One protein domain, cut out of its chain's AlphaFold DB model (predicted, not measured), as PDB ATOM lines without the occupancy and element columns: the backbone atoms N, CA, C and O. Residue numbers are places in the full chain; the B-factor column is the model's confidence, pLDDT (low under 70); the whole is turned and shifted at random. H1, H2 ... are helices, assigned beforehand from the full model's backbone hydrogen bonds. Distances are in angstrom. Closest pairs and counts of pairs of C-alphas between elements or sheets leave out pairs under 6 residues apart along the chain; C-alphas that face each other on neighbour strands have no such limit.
ATOM      1  N   ALA A   8      32.581 -25.971 -17.105       66.81
ATOM      2  CA  ALA A   8      32.297 -26.836 -18.248       66.81
ATOM      3  C   ALA A   8      30.971 -26.479 -18.943       66.81
ATOM      4  O   ALA A   8      30.920 -26.425 -20.167       66.81
ATOM      5  N   ILE A   9      29.920 -26.167 -18.174       67.81
ATOM      6  CA  ILE A   9      28.626 -25.719 -18.713       67.81
ATOM      7  C   ILE A   9      28.765 -24.313 -19.305       67.81
ATOM      8  O   ILE A   9      28.229 -24.037 -20.372       67.81
ATOM      9  N   ARG A  10      29.541 -23.434 -18.655       68.88
ATOM     10  CA  ARG A  10      29.796 -22.074 -19.154       68.88
ATOM     11  C   ARG A  10      30.551 -22.064 -20.488       68.88
ATOM     12  O   ARG A  10      30.248 -21.234 -21.329       68.88
ATOM     13  N   GLY A  11      31.508 -22.972 -20.688       73.44
ATOM     14  CA  GLY A  11      32.251 -23.091 -21.948       73.44
ATOM     15  C   GLY A  11      31.444 -23.709 -23.094       73.44
ATOM     16  O   GLY A  11      31.804 -23.538 -24.254       73.44
ATOM     17  N   ALA A  12      30.356 -24.411 -22.777       74.62
ATOM     18  CA  ALA A  12      29.506 -25.072 -23.761       74.62
ATOM     19  C   ALA A  12      28.451 -24.132 -24.381       74.62
ATOM     20  O   ALA A  12      27.851 -24.473 -25.402       74.62
ATOM     21  N   ILE A  13      28.229 -22.960 -23.773       82.81
ATOM     22  CA  ILE A  13      27.265 -21.949 -24.216       82.81
ATOM     23  C   ILE A  13      28.053 -20.775 -24.812       82.81
ATOM     24  O   ILE A  13      28.891 -20.198 -24.116       82.81
ATOM     25  N   PRO A  14      27.826 -20.410 -26.084       79.81
ATOM     26  CA  PRO A  14      28.529 -19.290 -26.697       79.81
ATOM     27  C   PRO A  14      28.216 -17.979 -25.962       79.81
ATOM     28  O   PRO A  14      27.077 -17.719 -25.570       79.81
ATOM     29  N   ASN A  15      29.240 -17.142 -25.772       78.44
ATOM     30  CA  ASN A  15      29.058 -15.816 -25.187       78.44
ATOM     31  C   ASN A  15      28.214 -14.940 -26.124       78.44
ATOM     32  O   ASN A  15      28.387 -14.977 -27.342       78.44
ATOM     33  N   SER A  16      27.336 -14.119 -25.551       83.31
ATOM     34  CA  SER A  16      26.548 -13.125 -26.280       83.31
ATOM     35  C   SER A  16      26.466 -11.837 -25.464       83.31
ATOM     36  O   SER A  16      26.371 -11.888 -24.239       83.31
ATOM     37  N   GLU A  17      26.536 -10.693 -26.143       85.44
ATOM     38  CA  GLU A  17      26.429  -9.360 -25.530       85.44
ATOM     39  C   GLU A  17      24.974  -8.984 -25.201       85.44
ATOM     40  O   GLU A  17      24.729  -8.140 -24.342       85.44
ATOM     41  N   ASP A  18      24.006  -9.642 -25.847       90.19
ATOM     42  CA  ASP A  18      22.578  -9.450 -25.619       90.19
ATOM     43  C   ASP A  18      22.017 -10.547 -24.704       90.19
ATOM     44  O   ASP A  18      22.154 -11.749 -24.959       90.19
ATOM     45  N   ALA A  19      21.339 -10.132 -23.634       87.25
ATOM     46  CA  ALA A  19      20.806 -11.047 -22.630       87.25
ATOM     47  C   ALA A  19      19.750 -12.004 -23.210       87.25
ATOM     48  O   ALA A  19      19.704 -13.173 -22.817       87.25
ATOM     49  N   MET A  20      18.924 -11.542 -24.158       87.56
ATOM     50  CA  MET A  20      17.913 -12.395 -24.797       87.56
ATOM     51  C   MET A  20      18.568 -13.470 -25.669       87.56
ATOM     52  O   MET A  20      18.197 -14.644 -25.599       87.56
ATOM     53  N   SER A  21      19.584 -13.091 -26.436       85.88
ATOM     54  CA  SER A  21      20.362 -13.988 -27.291       85.88
ATOM     55  C   SER A  21      21.153 -15.017 -26.477       85.88
ATOM     56  O   SER A  21      21.181 -16.201 -26.830       85.88
ATOM     57  N   TYR A  22      21.727 -14.612 -25.340       86.38
ATOM     58  CA  TYR A  22      22.372 -15.537 -24.407       86.38
ATOM     59  C   TYR A  22      21.370 -16.545 -23.826       86.38
ATOM     60  O   TYR A  22      21.622 -17.748 -23.835       86.38
ATOM     61  N   MET A  23      20.196 -16.082 -23.387       85.06
ATOM     62  CA  MET A  23      19.162 -16.955 -22.821       85.06
ATOM     63  C   MET A  23      18.607 -17.953 -23.848       85.06
ATOM     64  O   MET A  23      18.403 -19.122 -23.522       85.06
ATOM     65  N   LYS A  24      18.459 -17.536 -25.109       86.50
ATOM     66  CA  LYS A  24      18.106 -18.432 -26.218       86.50
ATOM     67  C   LYS A  24      19.187 -19.488 -26.478       86.50
ATOM     68  O   LYS A  24      18.863 -20.656 -26.675       86.50
ATOM     69  N   SER A  25      20.460 -19.096 -26.417       83.25
ATOM     70  CA  SER A  25      21.594 -20.017 -26.584       83.25
ATOM     71  C   SER A  25      21.622 -21.079 -25.484       83.25
ATOM     72  O   SER A  25      21.878 -22.247 -25.769       83.25
ATOM     73  N   ILE A  26      21.299 -20.699 -24.240       82.88
ATOM     74  CA  ILE A  26      21.080 -21.645 -23.138       82.88
ATOM     75  C   ILE A  26      19.948 -22.607 -23.519       82.88
ATOM     76  O   ILE A  26      20.152 -23.817 -23.548       82.88
ATOM     77  N   GLU A  27      18.766 -22.092 -23.856       80.88
ATOM     78  CA  GLU A  27      17.605 -22.926 -24.185       80.88
ATOM     79  C   GLU A  27      17.911 -23.952 -25.297       80.88
ATOM     80  O   GLU A  27      17.555 -25.126 -25.186       80.88
ATOM     81  N   GLU A  28      18.623 -23.541 -26.347       81.50
ATOM     82  CA  GLU A  28      19.041 -24.406 -27.455       81.50
ATOM     83  C   GLU A  28      20.029 -25.503 -27.029       81.50
ATOM     84  O   GLU A  28      19.851 -26.667 -27.402       81.50
ATOM     85  N   GLN A  29      21.017 -25.174 -26.195       78.88
ATOM     86  CA  GLN A  29      21.985 -26.134 -25.641       78.88
ATOM     87  C   GLN A  29      21.292 -27.213 -24.790       78.88
ATOM     88  O   GLN A  29      21.563 -28.416 -24.908       78.88
ATOM     89  N   PHE A  30      20.325 -26.801 -23.969       72.88
ATOM     90  CA  PHE A  30      19.607 -27.711 -23.080       72.88
ATOM     91  C   PHE A  30      18.523 -28.539 -23.797       72.88
ATOM     92  O   PHE A  30      18.211 -29.636 -23.327       72.88
ATOM     93  N   LYS A  31      18.026 -28.115 -24.971       72.50
ATOM     94  CA  LYS A  31      17.129 -28.924 -25.831       72.50
ATOM     95  C   LYS A  31      17.771 -30.223 -26.332       72.50
ATOM     96  O   LYS A  31      17.074 -31.221 -26.509       72.50
ATOM     97  N   GLY A  32      19.080 -30.235 -26.591       70.81
ATOM     98  CA  GLY A  32      19.802 -31.468 -26.943       70.81
ATOM     99  C   GLY A  32      19.955 -32.399 -25.736       70.81
ATOM    100  O   GLY A  32      19.700 -33.603 -25.816       70.81
ATOM    101  N   THR A  33      20.283 -31.811 -24.587       72.25
ATOM    102  CA  THR A  33      20.457 -32.532 -23.322       72.25
ATOM    103  C   THR A  33      19.154 -33.193 -22.865       72.25
ATOM    104  O   THR A  33      19.170 -34.375 -22.518       72.25
ATOM    105  N   SER A  34      18.013 -32.499 -22.948       76.88
ATOM    106  CA  SER A  34      16.703 -33.058 -22.583       76.88
ATOM    107  C   SER A  34      16.320 -34.277 -23.430       76.88
ATOM    108  O   SER A  34      15.826 -35.263 -22.886       76.88
ATOM    109  N   LYS A  35      16.633 -34.280 -24.735       75.62
ATOM    110  CA  LYS A  35      16.418 -35.440 -25.623       75.62
ATOM    111  C   LYS A  35      17.276 -36.649 -25.241       75.62
ATOM    112  O   LYS A  35      16.774 -37.777 -25.211       75.62
ATOM    113  N   SER A  36      18.552 -36.424 -24.926       77.44
ATOM    114  CA  SER A  36      19.462 -37.497 -24.494       77.44
ATOM    115  C   SER A  36      19.057 -38.087 -23.136       77.44
ATOM    116  O   SER A  36      19.068 -39.307 -22.950       77.44
ATOM    117  N   LEU A  37      18.603 -37.235 -22.212       84.12
ATOM    118  CA  LEU A  37      18.110 -37.639 -20.900       84.12
ATOM    119  C   LEU A  37      16.810 -38.442 -21.022       84.12
ATOM    120  O   LEU A  37      16.696 -39.504 -20.417       84.12
ATOM    121  N   ALA A  38      15.872 -37.992 -21.860       83.56
ATOM    122  CA  ALA A  38      14.641 -38.725 -22.145       83.56
ATOM    123  C   ALA A  38      14.927 -40.116 -22.741       83.56
ATOM    124  O   ALA A  38      14.333 -41.112 -22.325       83.56
ATOM    125  N   SER A  39      15.890 -40.210 -23.663       81.94
ATOM    126  CA  SER A  39      16.319 -41.492 -24.246       81.94
ATOM    127  C   SER A  39      16.943 -42.409 -23.192       81.94
ATOM    128  O   SER A  39      16.629 -43.595 -23.142       81.94
ATOM    129  N   THR A  40      17.762 -41.853 -22.294       85.62
ATOM    130  CA  THR A  40      18.370 -42.592 -21.175       85.62
ATOM    131  C   THR A  40      17.311 -43.131 -20.213       85.62
ATOM    132  O   THR A  40      17.356 -44.306 -19.852       85.62
ATOM    133  N   LEU A  41      16.335 -42.303 -19.824       86.81
ATOM    134  CA  LEU A  41      15.222 -42.708 -18.957       86.81
ATOM    135  C   LEU A  41      14.413 -43.852 -19.573       86.81
ATOM    136  O   LEU A  41      14.041 -44.792 -18.875       86.81
ATOM    137  N   MET A  42      14.188 -43.819 -20.884       83.69
ATOM    138  CA  MET A  42      13.467 -44.887 -21.570       83.69
ATOM    139  C   MET A  42      14.275 -46.161 -21.720       83.69
ATOM    140  O   MET A  42      13.732 -47.230 -21.463       83.69
ATOM    141  N   ILE A  43      15.556 -46.066 -22.092       83.94
ATOM    142  CA  ILE A  43      16.458 -47.224 -22.101       83.94
ATOM    143  C   ILE A  43      16.436 -47.866 -20.715       83.94
ATOM    144  O   ILE A  43      16.260 -49.076 -20.604       83.94
ATOM    145  N   LYS A  44      16.506 -47.059 -19.653       87.00
ATOM    146  CA  LYS A  44      16.384 -47.541 -18.280       87.00
ATOM    147  C   LYS A  44      15.031 -48.212 -18.023       87.00
ATOM    148  O   LYS A  44      15.040 -49.315 -17.500       87.00
ATOM    149  N   MET A  45      13.898 -47.633 -18.438       84.69
ATOM    150  CA  MET A  45      12.577 -48.276 -18.311       84.69
ATOM    151  C   MET A  45      12.484 -49.620 -19.048       84.69
ATOM    152  O   MET A  45      12.012 -50.587 -18.459       84.69
ATOM    153  N   VAL A  46      12.924 -49.707 -20.311       81.56
ATOM    154  CA  VAL A  46      12.783 -50.937 -21.125       81.56
ATOM    155  C   VAL A  46      13.795 -52.019 -20.754       81.56
ATOM    156  O   VAL A  46      13.560 -53.197 -21.009       81.56
ATOM    157  N   THR A  47      14.923 -51.633 -20.152       83.31
ATOM    158  CA  THR A  47      15.938 -52.571 -19.646       83.31
ATOM    159  C   THR A  47      15.742 -52.925 -18.175       83.31
ATOM    160  O   THR A  47      16.399 -53.848 -17.691       83.31
ATOM    161  N   MET A  48      14.843 -52.233 -17.463       83.12
ATOM    162  CA  MET A  48      14.546 -52.504 -16.062       83.12
ATOM    163  C   MET A  48      13.950 -53.904 -15.929       83.12
ATOM    164  O   MET A  48      12.813 -54.161 -16.322       83.12
ATOM    165  N   LYS A  49      14.738 -54.822 -15.370       80.12
ATOM    166  CA  LYS A  49      14.299 -56.181 -15.059       80.12
ATOM    167  C   LYS A  49      13.785 -56.235 -13.631       80.12
ATOM    168  O   LYS A  49      14.335 -55.590 -12.743       80.12
ATOM    169  N   TYR A  50      12.753 -57.041 -13.420       79.75
ATOM    170  CA  TYR A  50      12.359 -57.440 -12.080       79.75
ATOM    171  C   TYR A  50      13.367 -58.465 -11.557       79.75
ATOM    172  O   TYR A  50      13.570 -59.499 -12.193       79.75
ATOM    173  N   ASP A  51      14.027 -58.164 -10.440       78.31
ATOM    174  CA  ASP A  51      15.069 -59.020  -9.862       78.31
ATOM    175  C   ASP A  51      14.517 -60.114  -8.931       78.31
ATOM    176  O   ASP A  51      15.271 -60.981  -8.497       78.31
ATOM    177  N   GLY A  52      13.211 -60.100  -8.633       74.12
ATOM    178  CA  GLY A  52      12.548 -61.077  -7.759       74.12
ATOM    179  C   GLY A  52      12.904 -60.962  -6.273       74.12
ATOM    180  O   GLY A  52      12.287 -61.642  -5.455       74.12
ATOM    181  N   LEU A  53      13.876 -60.115  -5.926       74.94
ATOM    182  CA  LEU A  53      14.386 -59.903  -4.569       74.94
ATOM    183  C   LEU A  53      13.811 -58.625  -3.964       74.94
ATOM    184  O   LEU A  53      13.431 -58.604  -2.794       74.94
ATOM    185  N   SER A  54      13.725 -57.570  -4.774       71.25
ATOM    186  CA  SER A  54      12.981 -56.363  -4.442       71.25
ATOM    187  C   SER A  54      11.478 -56.639  -4.549       71.25
ATOM    188  O   SER A  54      11.006 -57.416  -5.389       71.25
ATOM    189  N   GLY A  55      10.687 -56.038  -3.660       77.81
ATOM    190  CA  GLY A  55       9.233 -56.141  -3.756       77.81
ATOM    191  C   GLY A  55       8.755 -55.554  -5.086       77.81
ATOM    192  O   GLY A  55       9.321 -54.579  -5.573       77.81
ATOM    193  N   VAL A  56       7.674 -56.088  -5.665       80.56
ATOM    194  CA  VAL A  56       7.105 -55.595  -6.943       80.56
ATOM    195  C   VAL A  56       6.802 -54.089  -6.945       80.56
ATOM    196  O   VAL A  56       6.725 -53.465  -7.999       80.56
ATOM    197  N   HIS A  57       6.655 -53.495  -5.761       81.75
ATOM    198  CA  HIS A  57       6.382 -52.079  -5.566       81.75
ATOM    199  C   HIS A  57       7.524 -51.162  -6.042       81.75
ATOM    200  O   HIS A  57       7.254 -50.131  -6.651       81.75
ATOM    201  N   GLU A  58       8.790 -51.524  -5.813       84.12
ATOM    202  CA  GLU A  58       9.943 -50.677  -6.167       84.12
ATOM    203  C   GLU A  58      10.125 -50.492  -7.681       84.12
ATOM    204  O   GLU A  58      10.226 -49.347  -8.133       84.12
ATOM    205  N   PRO A  59      10.102 -51.560  -8.500       81.00
ATOM    206  CA  PRO A  59      10.131 -51.427  -9.952       81.00
ATOM    207  C   PRO A  59       8.960 -50.601 -10.499       81.00
ATOM    208  O   PRO A  59       9.167 -49.754 -11.367       81.00
ATOM    209  N   ILE A  60       7.746 -50.792  -9.969       84.75
ATOM    210  CA  ILE A  60       6.543 -50.068 -10.412       84.75
ATOM    211  C   ILE A  60       6.642 -48.576 -10.076       84.75
ATOM    212  O   ILE A  60       6.358 -47.732 -10.929       84.75
ATOM    213  N   LEU A  61       7.066 -48.237  -8.856       88.12
ATOM    214  CA  LEU A  61       7.228 -46.850  -8.429       88.12
ATOM    215  C   LEU A  61       8.292 -46.137  -9.273       88.12
ATOM    216  O   LEU A  61       8.046 -45.038  -9.764       88.12
ATOM    217  N   ASN A  62       9.428 -46.796  -9.512       86.38
ATOM    218  CA  ASN A  62      10.500 -46.270 -10.357       86.38
ATOM    219  C   ASN A  62      10.043 -46.064 -11.811       86.38
ATOM    220  O   ASN A  62      10.352 -45.038 -12.414       86.38
ATOM    221  N   MET A  63       9.274 -46.998 -12.380       86.56
ATOM    222  CA  MET A  63       8.680 -46.833 -13.711       86.56
ATOM    223  C   MET A  63       7.695 -45.659 -13.768       86.56
ATOM    224  O   MET A  63       7.678 -44.917 -14.753       86.56
ATOM    225  N   ASN A  64       6.894 -45.458 -12.720       87.25
ATOM    226  CA  ASN A  64       5.950 -44.345 -12.652       87.25
ATOM    227  C   ASN A  64       6.656 -42.987 -12.493       87.25
ATOM    228  O   ASN A  64       6.268 -42.018 -13.146       87.25
ATOM    229  N   ASP A  65       7.720 -42.928 -11.689       90.31
ATOM    230  CA  ASP A  65       8.568 -41.742 -11.557       90.31
ATOM    231  C   ASP A  65       9.208 -41.368 -12.902       90.31
ATOM    232  O   ASP A  65       9.021 -40.247 -13.384       90.31
ATOM    233  N   MET A  66       9.834 -42.329 -13.589       88.69
ATOM    234  CA  MET A  66      10.416 -42.112 -14.921       88.69
ATOM    235  C   MET A  66       9.365 -41.641 -15.940       88.69
ATOM    236  O   MET A  66       9.616 -40.700 -16.696       88.69
ATOM    237  N   ARG A  67       8.154 -42.214 -15.922       84.50
ATOM    238  CA  ARG A  67       7.033 -41.748 -16.757       84.50
ATOM    239  C   ARG A  67       6.652 -40.296 -16.454       84.50
ATOM    240  O   ARG A  67       6.349 -39.543 -17.379       84.50
ATOM    241  N   SER A  68       6.648 -39.900 -15.182       87.31
ATOM    242  CA  SER A  68       6.334 -38.525 -14.781       87.31
ATOM    243  C   SER A  68       7.391 -37.528 -15.269       87.31
ATOM    244  O   SER A  68       7.029 -36.478 -15.806       87.31
ATOM    245  N   GLN A  69       8.675 -37.898 -15.203       87.69
ATOM    246  CA  GLN A  69       9.781 -37.093 -15.723       87.69
ATOM    247  C   GLN A  69       9.668 -36.907 -17.242       87.69
ATOM    248  O   GLN A  69       9.782 -35.788 -17.737       87.69
ATOM    249  N   LEU A  70       9.358 -37.980 -17.980       84.19
ATOM    250  CA  LEU A  70       9.150 -37.927 -19.431       84.19
ATOM    251  C   LEU A  70       7.955 -37.050 -19.822       84.19
ATOM    252  O   LEU A  70       8.035 -36.295 -20.792       84.19
ATOM    253  N   LYS A  71       6.866 -37.099 -19.046       83.38
ATOM    254  CA  LYS A  71       5.706 -36.218 -19.244       83.38
ATOM    255  C   LYS A  71       6.068 -34.746 -19.021       83.38
ATOM    256  O   LYS A  71       5.597 -33.893 -19.763       83.38
ATOM    257  N   GLY A  72       6.921 -34.452 -18.039       83.88
ATOM    258  CA  GLY A  72       7.435 -33.099 -17.794       83.88
ATOM    259  C   GLY A  72       8.324 -32.553 -18.918       83.88
ATOM    260  O   GLY A  72       8.491 -31.343 -19.019       83.88
ATOM    261  N   MET A  73       8.862 -33.424 -19.777       82.88
ATOM    262  CA  MET A  73       9.681 -33.052 -20.938       82.88
ATOM    263  C   MET A  73       8.867 -32.845 -22.227       82.88
ATOM    264  O   MET A  73       9.469 -32.609 -23.271       82.88
ATOM    265  N   ASP A  74       7.532 -32.959 -22.173       77.19
ATOM    266  CA  ASP A  74       6.622 -32.870 -23.332       77.19
ATOM    267  C   ASP A  74       6.991 -33.829 -24.486       77.19
ATOM    268  O   ASP A  74       6.828 -33.547 -25.674       77.19
ATOM    269  N   MET A  75       7.544 -34.997 -24.142       72.62
ATOM    270  CA  MET A  75       7.988 -35.981 -25.127       72.62
ATOM    271  C   MET A  75       6.856 -36.952 -25.470       72.62
ATOM    272  O   MET A  75       6.403 -37.734 -24.634       72.62
ATOM    273  N   GLU A  76       6.436 -36.961 -26.734       74.19
ATOM    274  CA  GLU A  76       5.550 -38.001 -27.262       74.19
ATOM    275  C   GLU A  76       6.267 -39.357 -27.294       74.19
ATOM    276  O   GLU A  76       7.385 -39.475 -27.800       74.19
ATOM    277  N   ILE A  77       5.582 -40.411 -26.840       67.44
ATOM    278  CA  ILE A  77       6.105 -41.788 -26.807       67.44
ATOM    279  C   ILE A  77       6.613 -42.237 -28.192       67.44
ATOM    280  O   ILE A  77       7.627 -42.923 -28.280       67.44
ATOM    281  N   LEU A  78       5.961 -41.805 -29.280       68.31
ATOM    282  CA  LEU A  78       6.364 -42.125 -30.657       68.31
ATOM    283  C   LEU A  78       7.688 -41.460 -31.061       68.31
ATOM    284  O   LEU A  78       8.586 -42.139 -31.559       68.31
ATOM    285  N   LYS A  79       7.849 -40.152 -30.804       71.00
ATOM    286  CA  LYS A  79       9.121 -39.433 -31.038       71.00
ATOM    287  C   LYS A  79      10.258 -40.058 -30.241       71.00
ATOM    288  O   LYS A  79      11.391 -40.149 -30.710       71.00
ATOM    289  N   LEU A  80       9.930 -40.501 -29.037       67.56
ATOM    290  CA  LEU A  80      10.863 -41.091 -28.103       67.56
ATOM    291  C   LEU A  80      11.319 -42.491 -28.554       67.56
ATOM    292  O   LEU A  80      12.510 -42.781 -28.498       67.56
ATOM    293  N   PHE A  81      10.416 -43.315 -29.099       70.31
ATOM    294  CA  PHE A  81      10.748 -44.626 -29.676       70.31
ATOM    295  C   PHE A  81      11.718 -44.513 -30.863       70.31
ATOM    296  O   PHE A  81      12.708 -45.242 -30.926       70.31
ATOM    297  N   VAL A  82      11.492 -43.544 -31.758       72.62
ATOM    298  CA  VAL A  82      12.392 -43.262 -32.893       72.62
ATOM    299  C   VAL A  82      13.779 -42.833 -32.407       72.62
ATOM    300  O   VAL A  82      14.787 -43.314 -32.918       72.62
ATOM    301  N   HIS A  83      13.849 -41.964 -31.394       70.19
ATOM    302  CA  HIS A  83      15.129 -41.502 -30.845       70.19
ATOM    303  C   HIS A  83      15.950 -42.644 -30.237       70.19
ATOM    304  O   HIS A  83      17.164 -42.698 -30.419       70.19
ATOM    305  N   ILE A  84      15.288 -43.575 -29.546       69.25
ATOM    306  CA  ILE A  84      15.928 -44.750 -28.944       69.25
ATOM    307  C   ILE A  84      16.430 -45.710 -30.017       69.25
ATOM    308  O   ILE A  84      17.566 -46.162 -29.918       69.25
ATOM    309  N   ALA A  85      15.619 -45.997 -31.041       74.19
ATOM    310  CA  ALA A  85      16.020 -46.866 -32.146       74.19
ATOM    311  C   ALA A  85      17.291 -46.340 -32.828       74.19
ATOM    312  O   ALA A  85      18.272 -47.068 -32.948       74.19
ATOM    313  N   LEU A  86      17.318 -45.040 -33.142       73.69
ATOM    314  CA  LEU A  86      18.493 -44.379 -33.714       73.69
ATOM    315  C   LEU A  86      19.688 -44.377 -32.748       73.69
ATOM    316  O   LEU A  86      20.816 -44.623 -33.162       73.69
ATOM    317  N   SER A  87      19.464 -44.130 -31.452       72.56
ATOM    318  CA  SER A  87      20.542 -44.124 -30.449       72.56
ATOM    319  C   SER A  87      21.166 -45.511 -30.266       72.56
ATOM    320  O   SER A  87      22.385 -45.627 -30.178       72.56
ATOM    321  N   LEU A  88      20.352 -46.571 -30.242       72.56
ATOM    322  CA  LEU A  88      20.812 -47.961 -30.172       72.56
ATOM    323  C   LEU A  88      21.565 -48.370 -31.439       72.56
ATOM    324  O   LEU A  88      22.609 -49.007 -31.330       72.56
ATOM    325  N   GLU A  89      21.081 -47.985 -32.622       71.00
ATOM    326  CA  GLU A  89      21.773 -48.245 -33.890       71.00
ATOM    327  C   GLU A  89      23.128 -47.539 -33.959       71.00
ATOM    328  O   GLU A  89      24.121 -48.164 -34.331       71.00
ATOM    329  N   VAL A  90      23.206 -46.272 -33.539       67.50
ATOM    330  CA  VAL A  90      24.474 -45.528 -33.477       67.50
ATOM    331  C   VAL A  90      25.436 -46.173 -32.478       67.50
ATOM    332  O   VAL A  90      26.608 -46.353 -32.796       67.50
ATOM    333  N   VAL A  91      24.966 -46.587 -31.296       69.75
ATOM    334  CA  VAL A  91      25.806 -47.286 -30.305       69.75
ATOM    335  C   VAL A  91      26.276 -48.646 -30.829       69.75
ATOM    336  O   VAL A  91      27.451 -48.981 -30.683       69.75
ATOM    337  N   ALA A  92      25.403 -49.416 -31.482       70.88
ATOM    338  CA  ALA A  92      25.759 -50.695 -32.096       70.88
ATOM    339  C   ALA A  92      26.773 -50.517 -33.237       70.88
ATOM    340  O   ALA A  92      27.714 -51.303 -33.360       70.88
ATOM    341  N   PHE A  93      26.618 -49.464 -34.040       73.56
ATOM    342  CA  PHE A  93      27.563 -49.087 -35.086       73.56
ATOM    343  C   PHE A  93      28.930 -48.707 -34.502       73.56
ATOM    344  O   PHE A  93      29.948 -49.223 -34.959       73.56
ATOM    345  N   LEU A  94      28.968 -47.890 -33.444       70.94
ATOM    346  CA  LEU A  94      30.207 -47.522 -32.750       70.94
ATOM    347  C   LEU A  94      30.907 -48.732 -32.109       70.94
ATOM    348  O   LEU A  94      32.125 -48.853 -32.213       70.94
ATOM    349  N   LEU A  95      30.156 -49.657 -31.500       71.69
ATOM    350  CA  LEU A  95      30.704 -50.906 -30.953       71.69
ATOM    351  C   LEU A  95      31.287 -51.813 -32.041       71.69
ATOM    352  O   LEU A  95      32.293 -52.471 -31.807       71.69
ATOM    353  N   LYS A  96      30.686 -51.828 -33.236       74.56
ATOM    354  CA  LYS A  96      31.169 -52.606 -34.385       74.56
ATOM    355  C   LYS A  96      32.403 -51.993 -35.059       74.56
ATOM    356  O   LYS A  96      33.102 -52.693 -35.785       74.56
ATOM    357  N   LEU A  97      32.655 -50.704 -34.823       72.38
ATOM    358  CA  LEU A  97      33.840 -49.981 -35.286       72.38
ATOM    359  C   LEU A  97      35.010 -50.022 -34.293       72.38
ATOM    360  O   LEU A  97      36.131 -49.704 -34.688       72.38
ATOM    361  N   MET A  98      34.786 -50.404 -33.032       61.38
ATOM    362  CA  MET A  98      35.885 -50.643 -32.097       61.38
ATOM    363  C   MET A  98      36.551 -51.991 -32.408       61.38
ATOM    364  O   MET A  98      35.867 -53.016 -32.397       61.38
TER     365      MET A  98
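AT A GLANCE: This is residues 8 to 98 of the 100 residues of an uncharacterized protein of Nyssa sinensis (UniProt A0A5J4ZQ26). One long helix, H2, makes the longest axis of a loose model; H3 folds back over the later part of H2 as a helical hairpin, and H4 crosses H2 nearly at a right angle there, while residues 89 to 98, of which 89 to 97 belong to H4, stick out. Toward the other end of H2 the chain doubles back through residues 13 to 18 from the short helix H1, which is near H2 but not clearly touching it. The printed part has 91 residues with four named helices, in the order H1, H2, H3, H4, and no named strand; the class is all helix. The whole is loose, with a radius of gyration of the C-alphas of 17.3 A, and elongated, spanning 56 by 36 by 27 A.

HOW THE PARTS SIT: The longest helix is H2, residues 19 to 47. H3, residues 57 to 72, touches it at a shallow tilt of 29 degrees, and the two run opposite ways as a hairpin. H2 touches H3 with residues 38 to 45 alone, and H3 touches H2 with residues 63 to 70 alone; the closest C-alphas, those of Ala 38 and Leu 70, are 6.2 A apart. H4, residues 77 to 97, touches H2 about perpendicular, at 80 degrees. Here residues 38 to 43 of H2 and 80 to 87 of H4 alone take part, and the closest C-alphas, those of Ser 39 and Ile 84, are 5.7 A apart. H1, residues 8 to 12, is close to H2 but not clearly touching, with the C-alphas of Ala 12 and Gln 29 at 7.8 A. H3 and H4 are apart, and H1 is apart from both. In H1, H3 and H4 every backbone O i to N i+4 pair is within hydrogen-bond range; in H2 22 of 25 are.

IN THESE COORDINATES: H2 begins at C-alpha 19, at (20.806, -11.047, -22.630), and measures 41.9 A to C-alpha 47, at (15.938, -52.571, -19.646). H3 measures 22.6 A from C-alpha 57 to C-alpha 72. H4 measures 30.1 A and ends at C-alpha 97, at (33.840, -49.981, -35.286). H1 measures 6.4 A from C-alpha 8 to C-alpha 12.

THE WHOLE: The two C-alphas farthest apart, those of Glu 17 and Gly 52, are 56.4 A from each other. Residues 52 to 57 stand free, and so do residues 89 to 98, of which 89 to 97 belong to H4. The link from H3 to H4 is tight, and those from H1 to H2 and from H2 to H3 are short. The printed part has no cut. Its mean pLDDT is 78.6, with residues 8 to 10, 77 to 78, 80, 84, 90 to 91 and 98 under 70.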